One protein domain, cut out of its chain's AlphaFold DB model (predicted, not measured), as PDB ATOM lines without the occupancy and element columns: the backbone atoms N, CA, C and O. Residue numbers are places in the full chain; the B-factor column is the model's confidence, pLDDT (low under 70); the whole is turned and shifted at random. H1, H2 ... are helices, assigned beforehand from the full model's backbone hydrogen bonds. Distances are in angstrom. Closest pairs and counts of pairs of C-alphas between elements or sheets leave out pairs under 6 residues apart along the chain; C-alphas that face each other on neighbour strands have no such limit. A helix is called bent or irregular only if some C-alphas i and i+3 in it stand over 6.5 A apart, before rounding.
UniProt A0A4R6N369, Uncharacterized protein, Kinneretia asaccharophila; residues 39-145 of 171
ATOM      1  N   ALA A  39     123.540  74.487  56.265       92.25
ATOM      2  CA  ALA A  39     122.455  75.468  56.227       92.25
ATOM      3  C   ALA A  39     121.154  74.923  56.848       92.25
ATOM      4  O   ALA A  39     120.549  75.582  57.694       92.25
ATOM      5  N   ALA A  40     120.760  73.692  56.499       92.88
ATOM      6  CA  ALA A  40     119.569  73.054  57.061       92.88
ATOM      7  C   ALA A  40     119.694  72.793  58.575       92.88
ATOM      8  O   ALA A  40     118.712  72.887  59.314       92.88
ATOM      9  N   ALA A  41     120.896  72.469  59.059       91.38
ATOM     10  CA  ALA A  41     121.167  72.310  60.484       91.38
ATOM     11  C   ALA A  41     121.066  73.649  61.232       91.38
ATOM     12  O   ALA A  41     120.452  73.704  62.298       91.38
ATOM     13  N   ALA A  42     121.606  74.729  60.660       92.44
ATOM     14  CA  ALA A  42     121.512  76.070  61.233       92.44
ATOM     15  C   ALA A  42     120.057  76.562  61.318       92.44
ATOM     16  O   ALA A  42     119.654  77.108  62.343       92.44
ATOM     17  N   GLU A  43     119.249  76.316  60.283       93.50
ATOM     18  CA  GLU A  43     117.823  76.657  60.283       93.50
ATOM     19  C   GLU A  43     117.054  75.890  61.367       93.50
ATOM     20  O   GLU A  43     116.304  76.487  62.143       93.50
ATOM     21  N   LYS A  44     117.293  74.578  61.492       91.06
ATOM     22  CA  LYS A  44     116.690  73.762  62.557       91.06
ATOM     23  C   LYS A  44     117.090  74.240  63.951       91.06
ATOM     24  O   LYS A  44     116.242  74.285  64.838       91.06
ATOM     25  N   ALA A  45     118.356  74.603  64.147       87.44
ATOM     26  CA  ALA A  45     118.827  75.142  65.419       87.44
ATOM     27  C   ALA A  45     118.148  76.483  65.745       87.44
ATOM     28  O   ALA A  45     117.678  76.679  66.863       87.44
ATOM     29  N   ALA A  46     118.023  77.379  64.762       89.50
ATOM     30  CA  ALA A  46     117.334  78.654  64.939       89.50
ATOM     31  C   ALA A  46     115.847  78.466  65.291       89.50
ATOM     32  O   ALA A  46     115.345  79.134  66.196       89.50
ATOM     33  N   ALA A  47     115.161  77.529  64.629       92.00
ATOM     34  CA  ALA A  47     113.775  77.185  64.938       92.00
ATOM     35  C   ALA A  47     113.627  76.636  66.367       92.00
ATOM     36  O   ALA A  47     112.775  77.104  67.117       92.00
ATOM     37  N   ALA A  48     114.513  75.728  66.789       88.19
ATOM     38  CA  ALA A  48     114.496  75.178  68.144       88.19
ATOM     39  C   ALA A  48     114.691  76.259  69.225       88.19
ATOM     40  O   ALA A  48     114.002  76.251  70.245       88.19
ATOM     41  N   VAL A  49     115.585  77.228  68.992       87.75
ATOM     42  CA  VAL A  49     115.789  78.365  69.906       87.75
ATOM     43  C   VAL A  49     114.553  79.268  69.952       87.75
ATOM     44  O   VAL A  49     114.166  79.731  71.030       87.75
ATOM     45  N   ALA A  50     113.909  79.518  68.809       89.88
ATOM     46  CA  ALA A  50     112.682  80.310  68.752       89.88
ATOM     47  C   ALA A  50     111.539  79.639  69.531       89.88
ATOM     48  O   ALA A  50     110.886  80.299  70.344       89.88
ATOM     49  N   ASP A  51     111.359  78.328  69.356       90.38
ATOM     50  CA  ASP A  51     110.354  77.538  70.070       90.38
ATOM     51  C   ASP A  51     110.610  77.530  71.583       90.38
ATOM     52  O   ASP A  51     109.697  77.786  72.375       90.38
ATOM     53  N   LEU A  52     111.865  77.323  72.001       86.62
ATOM     54  CA  LEU A  52     112.264  77.388  73.409       86.62
ATOM     55  C   LEU A  52     111.978  78.772  74.013       86.62
ATOM     56  O   LEU A  52     111.438  78.881  75.116       86.62
ATOM     57  N   THR A  53     112.299  79.839  73.281       90.19
ATOM     58  CA  THR A  53     112.044  81.218  73.717       90.19
ATOM     59  C   THR A  53     110.545  81.472  73.886       90.19
ATOM     60  O   THR A  53     110.124  82.036  74.898       90.19
ATOM     61  N   ALA A  54     109.724  81.025  72.932       92.19
ATOM     62  CA  ALA A  54     108.273  81.169  72.995       92.19
ATOM     63  C   ALA A  54     107.672  80.402  74.186       92.19
ATOM     64  O   ALA A  54     106.858  80.957  74.930       92.19
ATOM     65  N   ALA A  55     108.120  79.166  74.421       91.00
ATOM     66  CA  ALA A  55     107.691  78.361  75.563       91.00
ATOM     67  C   ALA A  55     108.065  79.019  76.904       91.00
ATOM     68  O   ALA A  55     107.226  79.145  77.799       91.00
ATOM     69  N   ASN A  56     109.302  79.509  77.024       89.06
ATOM     70  CA  ASN A  56     109.787  80.209  78.214       89.06
ATOM     71  C   ASN A  56     109.014  81.510  78.488       89.06
ATOM     72  O   ASN A  56     108.673  81.789  79.641       89.06
ATOM     73  N   ARG A  57     108.698  82.288  77.444       94.25
ATOM     74  CA  ARG A  57     107.869  83.503  77.545       94.25
ATOM     75  C   ARG A  57     106.499  83.179  78.125       94.25
ATOM     76  O   ARG A  57     106.063  83.849  79.062       94.25
ATOM     77  N   GLN A  58     105.835  82.161  77.579       94.12
ATOM     78  CA  GLN A  58     104.501  81.769  78.021       94.12
ATOM     79  C   GLN A  58     104.516  81.304  79.483       94.12
ATOM     80  O   GLN A  58     103.747  81.812  80.297       94.12
ATOM     81  N   ALA A  59     105.459  80.433  79.850       88.94
ATOM     82  CA  ALA A  59     105.588  79.937  81.218       88.94
ATOM     83  C   ALA A  59     105.835  81.067  82.237       88.94
ATOM     84  O   ALA A  59     105.188  81.114  83.287       88.94
ATOM     85  N   LEU A  60     106.713  82.027  81.911       90.50
ATOM     86  CA  LEU A  60     106.922  83.222  82.733       90.50
ATOM     87  C   LEU A  60     105.655  84.059  82.860       90.50
ATOM     88  O   LEU A  60     105.340  84.547  83.946       90.50
ATOM     89  N   ARG A  61     104.930  84.242  81.753       93.50
ATOM     90  CA  ARG A  61     103.725  85.070  81.731       93.50
ATOM     91  C   ARG A  61     102.636  84.505  82.634       93.50
ATOM     92  O   ARG A  61     101.980  85.273  83.347       93.50
ATOM     93  N   ASP A  62     102.488  83.187  82.632       91.69
ATOM     94  CA  ASP A  62     101.537  82.469  83.473       91.69
ATOM     95  C   ASP A  62     101.958  82.518  84.948       91.69
ATOM     96  O   ASP A  62     101.144  82.841  85.818       91.69
ATOM     97  N   ALA A  63     103.247  82.307  85.235       88.62
ATOM     98  CA  ALA A  63     103.795  82.415  86.586       88.62
ATOM     99  C   ALA A  63     103.613  83.824  87.179       88.62
ATOM    100  O   ALA A  63     103.149  83.973  88.312       88.62
ATOM    101  N   LEU A  64     103.912  84.870  86.404       90.12
ATOM    102  CA  LEU A  64     103.712  86.262  86.809       90.12
ATOM    103  C   LEU A  64     102.228  86.611  86.963       90.12
ATOM    104  O   LEU A  64     101.859  87.348  87.878       90.12
ATOM    105  N   GLY A  65     101.359  86.057  86.112       90.94
ATOM    106  CA  GLY A  65      99.909  86.198  86.242       90.94
ATOM    107  C   GLY A  65      99.387  85.615  87.557       90.94
ATOM    108  O   GLY A  65      98.634  86.281  88.274       90.94
ATOM    109  N   MET A  66      99.842  84.415  87.922       89.50
ATOM    110  CA  MET A  66      99.526  83.801  89.216       89.50
ATOM    111  C   MET A  66     100.082  84.622  90.384       89.50
ATOM    112  O   MET A  66      99.351  84.907  91.335       89.50
ATOM    113  N   ALA A  67     101.335  85.074  90.293       86.69
ATOM    114  CA  ALA A  67     101.948  85.924  91.310       86.69
ATOM    115  C   ALA A  67     101.154  87.223  91.521       86.69
ATOM    116  O   ALA A  67     100.917  87.612  92.666       86.69
ATOM    117  N   ARG A  68     100.653  87.846  90.443       91.19
ATOM    118  CA  ARG A  68      99.775  89.021  90.527       91.19
ATOM    119  C   ARG A  68      98.516  88.724  91.329       91.19
ATOM    120  O   ARG A  68      98.162  89.512  92.200       91.19
ATOM    121  N   MET A  69      97.836  87.615  91.034       90.56
ATOM    122  CA  MET A  69      96.594  87.250  91.724       90.56
ATOM    123  C   MET A  69      96.814  87.013  93.219       90.56
ATOM    124  O   MET A  69      95.988  87.424  94.029       90.56
ATOM    125  N   ILE A  70      97.941  86.402  93.586       86.00
ATOM    126  CA  ILE A  70      98.305  86.153  94.986       86.00
ATOM    127  C   ILE A  70      98.690  87.460  95.695       86.00
ATOM    128  O   ILE A  70      98.306  87.678  96.844       86.00
ATOM    129  N   ALA A  71      99.431  88.345  95.023       83.06
ATOM    130  CA  ALA A  71      99.919  89.594  95.604       83.06
ATOM    131  C   ALA A  71      98.847  90.695  95.690       83.06
ATOM    132  O   ALA A  71      98.914  91.536  96.587       83.06
ATOM    133  N   ALA A  72      97.857  90.697  94.790       87.50
ATOM    134  CA  ALA A  72      96.875  91.776  94.675       87.50
ATOM    135  C   ALA A  72      96.119  92.089  95.983       87.50
ATOM    136  O   ALA A  72      96.067  93.265  96.350       87.50
ATOM    137  N   PRO A  73      95.594  91.104  96.747       85.56
ATOM    138  CA  PRO A  73      94.919  91.389  98.014       85.56
ATOM    139  C   PRO A  73      95.851  92.030  99.048       85.56
ATOM    140  O   PRO A  73      95.458  92.958  99.753       85.56
ATOM    141  N   ALA A  74      97.103  91.566  99.116       80.00
ATOM    142  CA  ALA A  74      98.092  92.064 100.067       80.00
ATOM    143  C   ALA A  74      98.580  93.480  99.722       80.00
ATOM    144  O   ALA A  74      98.973  94.228 100.614       80.00
ATOM    145  N   MET A  75      98.524  93.862  98.445       84.75
ATOM    146  CA  MET A  75      98.974  95.158  97.934       84.75
ATOM    147  C   MET A  75      97.834  96.152  97.686       84.75
ATOM    148  O   MET A  75      98.073  97.223  97.133       84.75
ATOM    149  N   ALA A  76      96.610  95.864  98.139       83.00
ATOM    150  CA  ALA A  76      95.446  96.736  97.939       83.00
ATOM    151  C   ALA A  76      95.627  98.164  98.501       83.00
ATOM    152  O   ALA A  76      94.973  99.102  98.055       83.00
ATOM    153  N   PHE A  77      96.528  98.350  99.472       81.94
ATOM    154  CA  PHE A  77      96.852  99.663 100.039       81.94
ATOM    155  C   PHE A  77      97.764 100.522  99.143       81.94
ATOM    156  O   PHE A  77      97.972 101.701  99.450       81.94
ATOM    157  N   TRP A  78      98.365  99.942  98.098       80.50
ATOM    158  CA  TRP A  78      99.283 100.622  97.190       80.50
ATOM    159  C   TRP A  78      98.557 101.001  95.887       80.50
ATOM    160  O   TRP A  78      98.265 100.123  95.074       80.50
ATOM    161  N   PRO A  79      98.262 102.298  95.661       83.25
ATOM    162  CA  PRO A  79      97.435 102.741  94.533       83.25
ATOM    163  C   PRO A  79      98.011 102.405  93.150       83.25
ATOM    164  O   PRO A  79      97.246 102.204  92.213       83.25
ATOM    165  N   ASP A  80      99.334 102.289  93.020       86.12
ATOM    166  CA  ASP A  80      99.992 102.060  91.726       86.12
ATOM    167  C   ASP A  80     100.219 100.576  91.401       86.12
ATOM    168  O   ASP A  80     100.757 100.255  90.338       86.12
ATOM    169  N   PHE A  81      99.800  99.654  92.278       84.69
ATOM    170  CA  PHE A  81     100.029  98.217  92.092       84.69
ATOM    171  C   PHE A  81      99.516  97.724  90.732       84.69
ATOM    172  O   PHE A  81     100.238  97.036  90.014       84.69
ATOM    173  N   GLY A  82      98.301  98.126  90.343       84.69
ATOM    174  CA  GLY A  82      97.702  97.737  89.062       84.69
ATOM    175  C   GLY A  82      98.466  98.259  87.841       84.69
ATOM    176  O   GLY A  82      98.512  97.586  86.816       84.69
ATOM    177  N   THR A  83      99.114  99.420  87.957       84.25
ATOM    178  CA  THR A  83      99.941  99.994  86.887       84.25
ATOM    179  C   THR A  83     101.249  99.216  86.739       84.25
ATOM    180  O   THR A  83     101.612  98.816  85.629       84.25
ATOM    181  N   CYS A  84     101.932  98.943  87.858       80.38
ATOM    182  CA  CYS A  84     103.187  98.186  87.885       80.38
ATOM    183  C   CYS A  84     103.006  96.708  87.503       80.38
ATOM    184  O   CYS A  84     103.895  96.132  86.888       80.38
ATOM    185  N   TRP A  85     101.851  96.113  87.819       90.00
ATOM    186  CA  TRP A  85     101.486  94.729  87.485       90.00
ATOM    187  C   TRP A  85     100.477  94.636  86.325       90.00
ATOM    188  O   TRP A  85      99.708  93.672  86.215       90.00
ATOM    189  N   SER A  86     100.450  95.648  85.458       90.12
ATOM    190  CA  SER A  86      99.602  95.647  84.262       90.12
ATOM    191  C   SER A  86     100.025  94.548  83.286       90.12
ATOM    192  O   SER A  86     101.193  94.165  83.245       90.12
ATOM    193  N   ASP A  87      99.092  94.056  82.465       94.62
ATOM    194  CA  ASP A  87      99.389  92.972  81.515       94.62
ATOM    195  C   ASP A  87     100.545  93.331  80.575       94.62
ATOM    196  O   ASP A  87     101.430  92.512  80.365       94.62
ATOM    197  N   ARG A  88     100.620  94.597  80.146       93.25
ATOM    198  CA  ARG A  88     101.738  95.123  79.352       93.25
ATOM    199  C   ARG A  88     103.092  94.990  80.057       93.25
ATOM    200  O   ARG A  88     104.084  94.688  79.401       93.25
ATOM    201  N   GLN A  89     103.158  95.275  81.358       89.88
ATOM    202  CA  GLN A  89     104.403  95.141  82.121       89.88
ATOM    203  C   GLN A  89     104.771  93.672  82.303       89.88
ATOM    204  O   GLN A  89     105.934  93.315  82.146       89.88
ATOM    205  N   LEU A  90     103.783  92.811  82.566       91.00
ATOM    206  CA  LEU A  90     104.016  91.371  82.661       91.00
ATOM    207  C   LEU A  90     104.525  90.796  81.336       91.00
ATOM    208  O   LEU A  90     105.486  90.038  81.353       91.00
ATOM    209  N   ASP A  91     103.953  91.211  80.204       92.00
ATOM    210  CA  ASP A  91     104.425  90.811  78.875       92.00
ATOM    211  C   ASP A  91     105.865  91.282  78.629       92.00
ATOM    212  O   ASP A  91     106.707  90.493  78.213       92.00
ATOM    213  N   ALA A  92     106.189  92.539  78.954       87.94
ATOM    214  CA  ALA A  92     107.543  93.070  78.791       87.94
ATOM    215  C   ALA A  92     108.582  92.326  79.651       87.94
ATOM    216  O   ALA A  92     109.698  92.068  79.194       87.94
ATOM    217  N   ILE A  93     108.222  91.964  80.887       88.38
ATOM    218  CA  ILE A  93     109.085  91.179  81.779       88.38
ATOM    219  C   ILE A  93     109.248  89.756  81.244       88.38
ATOM    220  O   ILE A  93     110.370  89.249  81.215       88.38
ATOM    221  N   SER A  94     108.162  89.119  80.797       90.94
ATOM    222  CA  SER A  94     108.209  87.785  80.194       90.94
ATOM    223  C   SER A  94     109.104  87.745  78.958       90.94
ATOM    224  O   SER A  94     109.853  86.787  78.789       90.94
ATOM    225  N   ASP A  95     109.088  88.797  78.141       92.12
ATOM    226  CA  ASP A  95     109.888  88.892  76.915       92.12
ATOM    227  C   ASP A  95     111.371  89.021  77.218       92.12
ATOM    228  O   ASP A  95     112.192  88.269  76.690       92.12
ATOM    229  N   ALA A  96     111.710  89.939  78.123       89.00
ATOM    230  CA  ALA A  96     113.081  90.111  78.578       89.00
ATOM    231  C   ALA A  96     113.604  88.836  79.259       89.00
ATOM    232  O   ALA A  96     114.719  88.396  78.982       89.00
ATOM    233  N   GLY A  97     112.791  88.211  80.115       87.06
ATOM    234  CA  GLY A  97     113.151  86.982  80.818       87.06
ATOM    235  C   GLY A  97     113.346  85.795  79.874       87.06
ATOM    236  O   GLY A  97     114.327  85.064  80.010       87.06
ATOM    237  N   ALA A  98     112.468  85.630  78.885       89.06
ATOM    238  CA  ALA A  98     112.575  84.574  77.882       89.06
ATOM    239  C   ALA A  98     113.834  84.717  77.024       89.06
ATOM    240  O   ALA A  98     114.529  83.727  76.806       89.06
ATOM    241  N   ALA A  99     114.167  85.939  76.599       88.12
ATOM    242  CA  ALA A  99     115.382  86.203  75.833       88.12
ATOM    243  C   ALA A  99     116.658  85.885  76.635       88.12
ATOM    244  O   ALA A  99     117.611  85.326  76.093       88.12
ATOM    245  N   VAL A 100     116.677  86.205  77.934       87.31
ATOM    246  CA  VAL A 100     117.798  85.855  78.821       87.31
ATOM    247  C   VAL A 100     117.905  84.340  78.987       87.31
ATOM    248  O   VAL A 100     118.997  83.798  78.851       87.31
ATOM    249  N   MET A 101     116.793  83.647  79.229       88.25
ATOM    250  CA  MET A 101     116.793  82.188  79.374       88.25
ATOM    251  C   MET A 101     117.260  81.478  78.102       88.25
ATOM    252  O   MET A 101     118.134  80.620  78.180       88.25
ATOM    253  N   ALA A 102     116.778  81.906  76.933       88.12
ATOM    254  CA  ALA A 102     117.223  81.376  75.648       88.12
ATOM    255  C   ALA A 102     118.728  81.587  75.417       88.12
ATOM    256  O   ALA A 102     119.408  80.704  74.908       88.12
ATOM    257  N   ARG A 103     119.284  82.728  75.847       87.75
ATOM    258  CA  ARG A 103     120.726  83.006  75.739       87.75
ATOM    259  C   ARG A 103     121.593  82.083  76.601       87.75
ATOM    260  O   ARG A 103     122.770  81.904  76.296       87.75
ATOM    261  N   HIS A 104     121.040  81.553  77.685       87.69
ATOM    262  CA  HIS A 104     121.746  80.682  78.620       87.69
ATOM    263  C   HIS A 104     121.373  79.200  78.469       87.69
ATOM    264  O   HIS A 104     121.794  78.410  79.307       87.69
ATOM    265  N   ASP A 105     120.610  78.835  77.428       87.00
ATOM    266  CA  ASP A 105     120.061  77.482  77.237       87.00
ATOM    267  C   ASP A 105     119.300  76.969  78.474       87.00
ATOM    268  O   ASP A 105     119.320  75.791  78.818       87.00
ATOM    269  N   LEU A 106     118.628  77.887  79.175       86.50
ATOM    270  CA  LEU A 106     117.838  77.574  80.359       86.50
ATOM    271  C   LEU A 106     116.360  77.479  80.002       86.50
ATOM    272  O   LEU A 106     115.798  78.327  79.302       86.50
ATOM    273  N   THR A 107     115.695  76.483  80.564       89.25
ATOM    274  CA  THR A 107     114.237  76.410  80.588       89.25
ATOM    275  C   THR A 107     113.692  77.094  81.843       89.25
ATOM    276  O   THR A 107     114.320  77.104  82.907       89.25
ATOM    277  N   PHE A 108     112.466  77.618  81.765       84.12
ATOM    278  CA  PHE A 108     111.774  78.123  82.954       84.12
ATOM    279  C   PHE A 108     111.630  77.040  84.039       84.12
ATOM    280  O   PHE A 108     111.716  77.340  85.228       84.12
ATOM    281  N   GLY A 109     111.456  75.774  83.639       82.81
ATOM    282  CA  GLY A 109     111.376  74.635  84.554       82.81
ATOM    283  C   GLY A 109     112.660  74.417  85.359       82.81
ATOM    284  O   GLY A 109     112.590  74.239  86.573       82.81
ATOM    285  N   GLU A 110     113.828  74.493  84.719       86.62
ATOM    286  CA  GLU A 110     115.129  74.397  85.399       86.62
ATOM    287  C   GLU A 110     115.361  75.578  86.340       86.62
ATOM    288  O   GLU A 110     115.774  75.387  87.486       86.62
ATOM    289  N   LEU A 111     115.017  76.791  85.895       85.38
ATOM    290  CA  LEU A 111     115.102  77.986  86.727       85.38
ATOM    291  C   LEU A 111     114.215  77.846  87.974       85.38
ATOM    292  O   LEU A 111     114.650  78.128  89.090       85.38
ATOM    293  N   ALA A 112     112.983  77.365  87.805       83.25
ATOM    294  CA  ALA A 112     112.056  77.125  88.904       83.25
ATOM    295  C   ALA A 112     112.519  75.980  89.819       83.25
ATOM    296  O   ALA A 112     112.345  76.070  91.029       83.25
ATOM    297  N   ALA A 113     113.144  74.926  89.297       86.06
ATOM    298  CA  ALA A 113     113.685  73.849  90.122       86.06
ATOM    299  C   ALA A 113     114.870  74.326  90.977       86.06
ATOM    300  O   ALA A 113     114.947  74.020  92.168       86.06
ATOM    301  N   GLN A 114     115.772  75.116  90.389       88.00
ATOM    302  CA  GLN A 114     116.972  75.604  91.064       88.00
ATOM    303  C   GLN A 114     116.671  76.750  92.038       88.00
ATOM    304  O   GLN A 114     117.190  76.771  93.157       88.00
ATOM    305  N   TYR A 115     115.828  77.702  91.628       83.19
ATOM    306  CA  TYR A 115     115.562  78.928  92.381       83.19
ATOM    307  C   TYR A 115     114.197  78.965  93.069       83.19
ATOM    308  O   TYR A 115     113.984  79.798  93.952       83.19
ATOM    309  N   GLY A 116     113.282  78.057  92.733       80.94
ATOM    310  CA  GLY A 116     111.934  77.988  93.302       80.94
ATOM    311  C   GLY A 116     111.898  77.972  94.827       80.94
ATOM    312  O   GLY A 116     111.126  78.747  95.389       80.94
ATOM    313  N   PRO A 117     112.751  77.199  95.531       82.06
ATOM    314  CA  PRO A 117     112.804  77.241  96.992       82.06
ATOM    315  C   PRO A 117     113.160  78.628  97.545       82.06
ATOM    316  O   PRO A 117     112.577  79.064  98.535       82.06
ATOM    317  N   TYR A 118     114.068  79.356  96.888       77.44
ATOM    318  CA  TYR A 118     114.455  80.710  97.295       77.44
ATOM    319  C   TYR A 118     113.355  81.731  96.998       77.44
ATOM    320  O   TYR A 118     113.091  82.605  97.821       77.44
ATOM    321  N   ILE A 119     112.674  81.599  95.858       75.94
ATOM    322  CA  ILE A 119     111.519  82.436  95.508       75.94
ATOM    323  C   ILE A 119     110.365  82.174  96.483       75.94
ATOM    324  O   ILE A 119     109.744  83.118  96.963       75.94
ATOM    325  N   ALA A 120     110.109  80.913  96.839       73.88
ATOM    326  CA  ALA A 120     109.111  80.539  97.835       73.88
ATOM    327  C   ALA A 120     109.466  81.087  99.224       73.88
ATOM    328  O   ALA A 120     108.593  81.608  99.915       73.88
ATOM    329  N   LEU A 121     110.743  81.045  99.616       71.75
ATOM    330  CA  LEU A 121     111.221  81.643 100.862       71.75
ATOM    331  C   LEU A 121     111.040  83.172 100.865       71.75
ATOM    332  O   LEU A 121     110.542  83.739 101.838       71.75
ATOM    333  N   ALA A 122     111.377  83.847  99.763       70.00
ATOM    334  CA  ALA A 122     111.121  85.276  99.599       70.00
ATOM    335  C   ALA A 122     109.610  85.583  99.666       70.00
ATOM    336  O   ALA A 122     109.186  86.502 100.365       70.00
ATOM    337  N   GLY A 123     108.779  84.750  99.037       70.00
ATOM    338  CA  GLY A 123     107.319  84.791  99.138       70.00
ATOM    339  C   GLY A 123     106.802  84.617 100.570       70.00
ATOM    340  O   GLY A 123     105.917  85.348 101.004       70.00
ATOM    341  N   ALA A 124     107.383  83.699 101.341       69.62
ATOM    342  CA  ALA A 124     106.993  83.443 102.727       69.62
ATOM    343  C   ALA A 124     107.367  84.594 103.678       69.62
ATOM    344  O   ALA A 124     106.712  84.793 104.702       69.62
ATOM    345  N   THR A 125     108.395  85.376 103.339       70.25
ATOM    346  CA  THR A 125     108.834  86.541 104.131       70.25
ATOM    347  C   THR A 125     108.100  87.839 103.773       70.25
ATOM    348  O   THR A 125     108.149  88.806 104.537       70.25
ATOM    349  N   LEU A 126     107.342  87.862 102.671       69.12
ATOM    350  CA  LEU A 126     106.534  89.016 102.260       69.12
ATOM    351  C   LEU A 126     105.437  89.395 103.277       69.12
ATOM    352  O   LEU A 126     105.378  90.572 103.637       69.12
ATOM    353  N   PRO A 127     104.602  88.470 103.803       70.06
ATOM    354  CA  PRO A 127     103.579  88.811 104.796       70.06
ATOM    355  C   PRO A 127     104.117  89.498 106.068       70.06
ATOM    356  O   PRO A 127     103.603  90.568 106.409       70.06
ATOM    357  N   PRO A 128     105.159  88.985 106.759       66.25
ATOM    358  CA  PRO A 128     105.714  89.689 107.916       66.25
ATOM    359  C   PRO A 128     106.386  91.021 107.532       66.25
ATOM    360  O   PRO A 128     106.309  91.989 108.297       66.25
ATOM    361  N   GLY A 129     106.983  91.120 106.338       67.81
ATOM    362  CA  GLY A 129     107.531  92.375 105.814       67.81
ATOM    363  C   GLY A 129     106.461  93.456 105.615       67.81
ATOM    364  O   GLY A 129     106.627  94.591 106.068       67.81
ATOM    365  N   LEU A 130     105.322  93.092 105.019       70.50
ATOM    366  CA  LEU A 130     104.177  93.987 104.837       70.50
ATOM    367  C   LEU A 130     103.550  94.405 106.170       70.50
ATOM    368  O   LEU A 130     103.246  95.584 106.351       70.50
ATOM    369  N   ALA A 131     103.415  93.480 107.125       70.44
ATOM    370  CA  ALA A 131     102.926  93.796 108.468       70.44
ATOM    371  C   ALA A 131     103.830  94.824 109.172       70.44
ATOM    372  O   ALA A 131     103.345  95.792 109.764       70.44
ATOM    373  N   THR A 132     105.150  94.667 109.038       68.81
ATOM    374  CA  THR A 132     106.137  95.607 109.588       68.81
ATOM    375  C   THR A 132     106.023  96.980 108.926       68.81
ATOM    376  O   THR A 132     105.974  98.001 109.613       68.81
ATOM    377  N   TYR A 133     105.916  97.024 107.595       69.75
ATOM    378  CA  TYR A 133     105.736  98.276 106.863       69.75
ATOM    379  C   TYR A 133     104.438  98.996 107.260       69.75
ATOM    380  O   TYR A 133     104.450 100.205 107.504       69.75
ATOM    381  N   ALA A 134     103.328  98.262 107.396       71.62
ATOM    382  CA  ALA A 134     102.050  98.808 107.843       71.62
ATOM    383  C   ALA A 134     102.141  99.398 109.262       71.62
ATOM    384  O   ALA A 134     101.666 100.511 109.488       71.62
ATOM    385  N   ALA A 135     102.818  98.713 110.191       70.75
ATOM    386  CA  ALA A 135     103.045  99.208 111.549       70.75
ATOM    387  C   ALA A 135     103.893 100.493 111.570       70.75
ATOM    388  O   ALA A 135     103.565 101.448 112.278       70.75
ATOM    389  N   ILE A 136     104.948 100.565 110.748       74.44
ATOM    390  CA  ILE A 136     105.771 101.777 110.599       74.44
ATOM    391  C   ILE A 136     104.933 102.928 110.033       74.44
ATOM    392  O   ILE A 136     105.002 104.050 110.539       74.44
ATOM    393  N   LYS A 137     104.118 102.664 109.005       77.50
ATOM    394  CA  LYS A 137     103.247 103.672 108.387       77.50
ATOM    395  C   LYS A 137     102.207 104.202 109.378       77.50
ATOM    396  O   LYS A 137     102.034 105.417 109.458       77.50
ATOM    397  N   ALA A 138     101.572 103.326 110.160       77.12
ATOM    398  CA  ALA A 138     100.616 103.704 111.201       77.12
ATOM    399  C   ALA A 138     101.271 104.592 112.268       77.12
ATOM    400  O   ALA A 138     100.798 105.699 112.532       77.12
ATOM    401  N   ARG A 139     102.436 104.181 112.781       73.94
ATOM    402  CA  ARG A 139     103.191 104.961 113.771       73.94
ATOM    403  C   ARG A 139     103.631 106.321 113.231       73.94
ATOM    404  O   ARG A 139     103.589 107.323 113.939       73.94
ATOM    405  N   ARG A 140     104.034 106.390 111.959       76.06
ATOM    406  CA  ARG A 140     104.393 107.658 111.311       76.06
ATOM    407  C   ARG A 140     103.180 108.576 111.161       76.06
ATOM    408  O   ARG A 140     103.323 109.778 111.366       76.06
ATOM    409  N   ALA A 141     102.003 108.036 110.845       79.50
ATOM    410  CA  ALA A 141     100.763 108.808 110.777       79.50
ATOM    411  C   ALA A 141     100.352 109.368 112.152       79.50
ATOM    412  O   ALA A 141      99.962 110.529 112.238       79.50
ATOM    413  N   GLU A 142     100.512 108.590 113.226       76.44
ATOM    414  CA  GLU A 142     100.262 109.040 114.603       76.44
ATOM    415  C   GLU A 142     101.196 110.178 115.021       76.44
ATOM    416  O   GLU A 142     100.737 111.193 115.542       76.44
ATOM    417  N   LEU A 143     102.494 110.054 114.730       78.06
ATOM    418  CA  LEU A 143     103.490 111.090 115.026       78.06
ATOM    419  C   LEU A 143     103.320 112.353 114.172       78.06
ATOM    420  O   LEU A 143     103.715 113.437 114.589       78.06
ATOM    421  N   SER A 144     102.736 112.221 112.980       77.19
ATOM    422  CA  SER A 144     102.463 113.348 112.082       77.19
ATOM    423  C   SER A 144     101.145 114.057 112.409       77.19
ATOM    424  O   SER A 144     100.819 115.058 111.769       77.19
ATOM    425  N   ARG A 145     100.362 113.554 113.375       74.50
ATOM    426  CA  ARG A 145      99.105 114.184 113.780       74.50
ATOM    427  C   ARG A 145      99.435 115.470 114.550       74.50
ATOM    428  O   ARG A 145     100.087 115.391 115.592       74.50
TER     429      ARG A 145
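AT A GLANCE: This is residues 39 to 145 of the 171 residues of an uncharacterized protein of Kinneretia asaccharophila (UniProt A0A4R6N369). Two long helices, H1 and H4, make a rod. H3 folds back from the far end of H1 and crosses it at a slant, and H4 then starts from beside H1, kinks, and arches away along it to end at the other end of the rod. The short H2 sits in the return from H1 to H3, on the opposite side of H1 from the arch of H4; residues 39 to 48 of H1 stick out at one end, and residues 135 to 145 at the other. The printed part has 107 residues with four named helices, H1, H2, H3 and H4 in that order, and no named strand; its class is all helix. It is only just loose, close to extended, with a radius of gyration of the C-alphas of 19.0 A and spans of 73 by 27 by 19 A.

IN THESE COORDINATES: H1 is residues 39 to 74, 52.8 A from first to last C-alpha, and begins with C-alpha 39 at (122.455, 75.468, 56.227). It is only just irregular: C-alphas 70 and 73 are 6.9 A apart. H2 is residues 81 to 84, 5.3 A long. H3 is residues 87 to 103, 24.2 A long, with C-alpha 87 at (99.389, 92.972, 81.515). H4 is residues 108 to 143, 46.7 A long, and ends with C-alpha 143 at (103.490, 111.090, 115.026). It is irregular, with C-alphas 114 and 117 7.4 A apart, and has a kink of 64 degrees near residue 115.

HOW THE PARTS SIT: H1 touches H3 with its residues 49 to 65 alone; their closest C-alphas, of Arg 57 and Ala 98, are 4.8 A apart. These two run opposite ways at a steep tilt of 41 degrees. H1 and H2 are close but not clearly touching, with the C-alphas of Ala 72 and Phe 81 closest at 7.6 A. H2 and H3 meet only through their link. H1 touches H4, closest at the C-alphas of Asn 56 and Phe 108, 5.5 A apart; they run the same way at a shallow tilt of 30 degrees. H3 and H4 are close but not clearly touching, with the C-alphas of Met 101 and Phe 108 closest at 7.4 A, and run opposite ways at a steep tilt of 40 degrees. H2 and H4 are apart. In H3 every O i to N i+4 pair is within hydrogen-bond range, in H1 30 of 32 and in H4 28 of 32; H2 is too short for such a pair.

THE WHOLE: The two C-alphas farthest apart are those of Ala 39 and Arg 145, at 73.2 A. Residues 112 to 122 of H4 stand free too. The printed part has no cut. The links H2 to H3 and H3 to H4 are tight, and H1 to H2 is short. The mean pLDDT of the printed part is 84.1; residues 124, 126, 128 to 129 and 132 to 133, which belong to H4, are under 70.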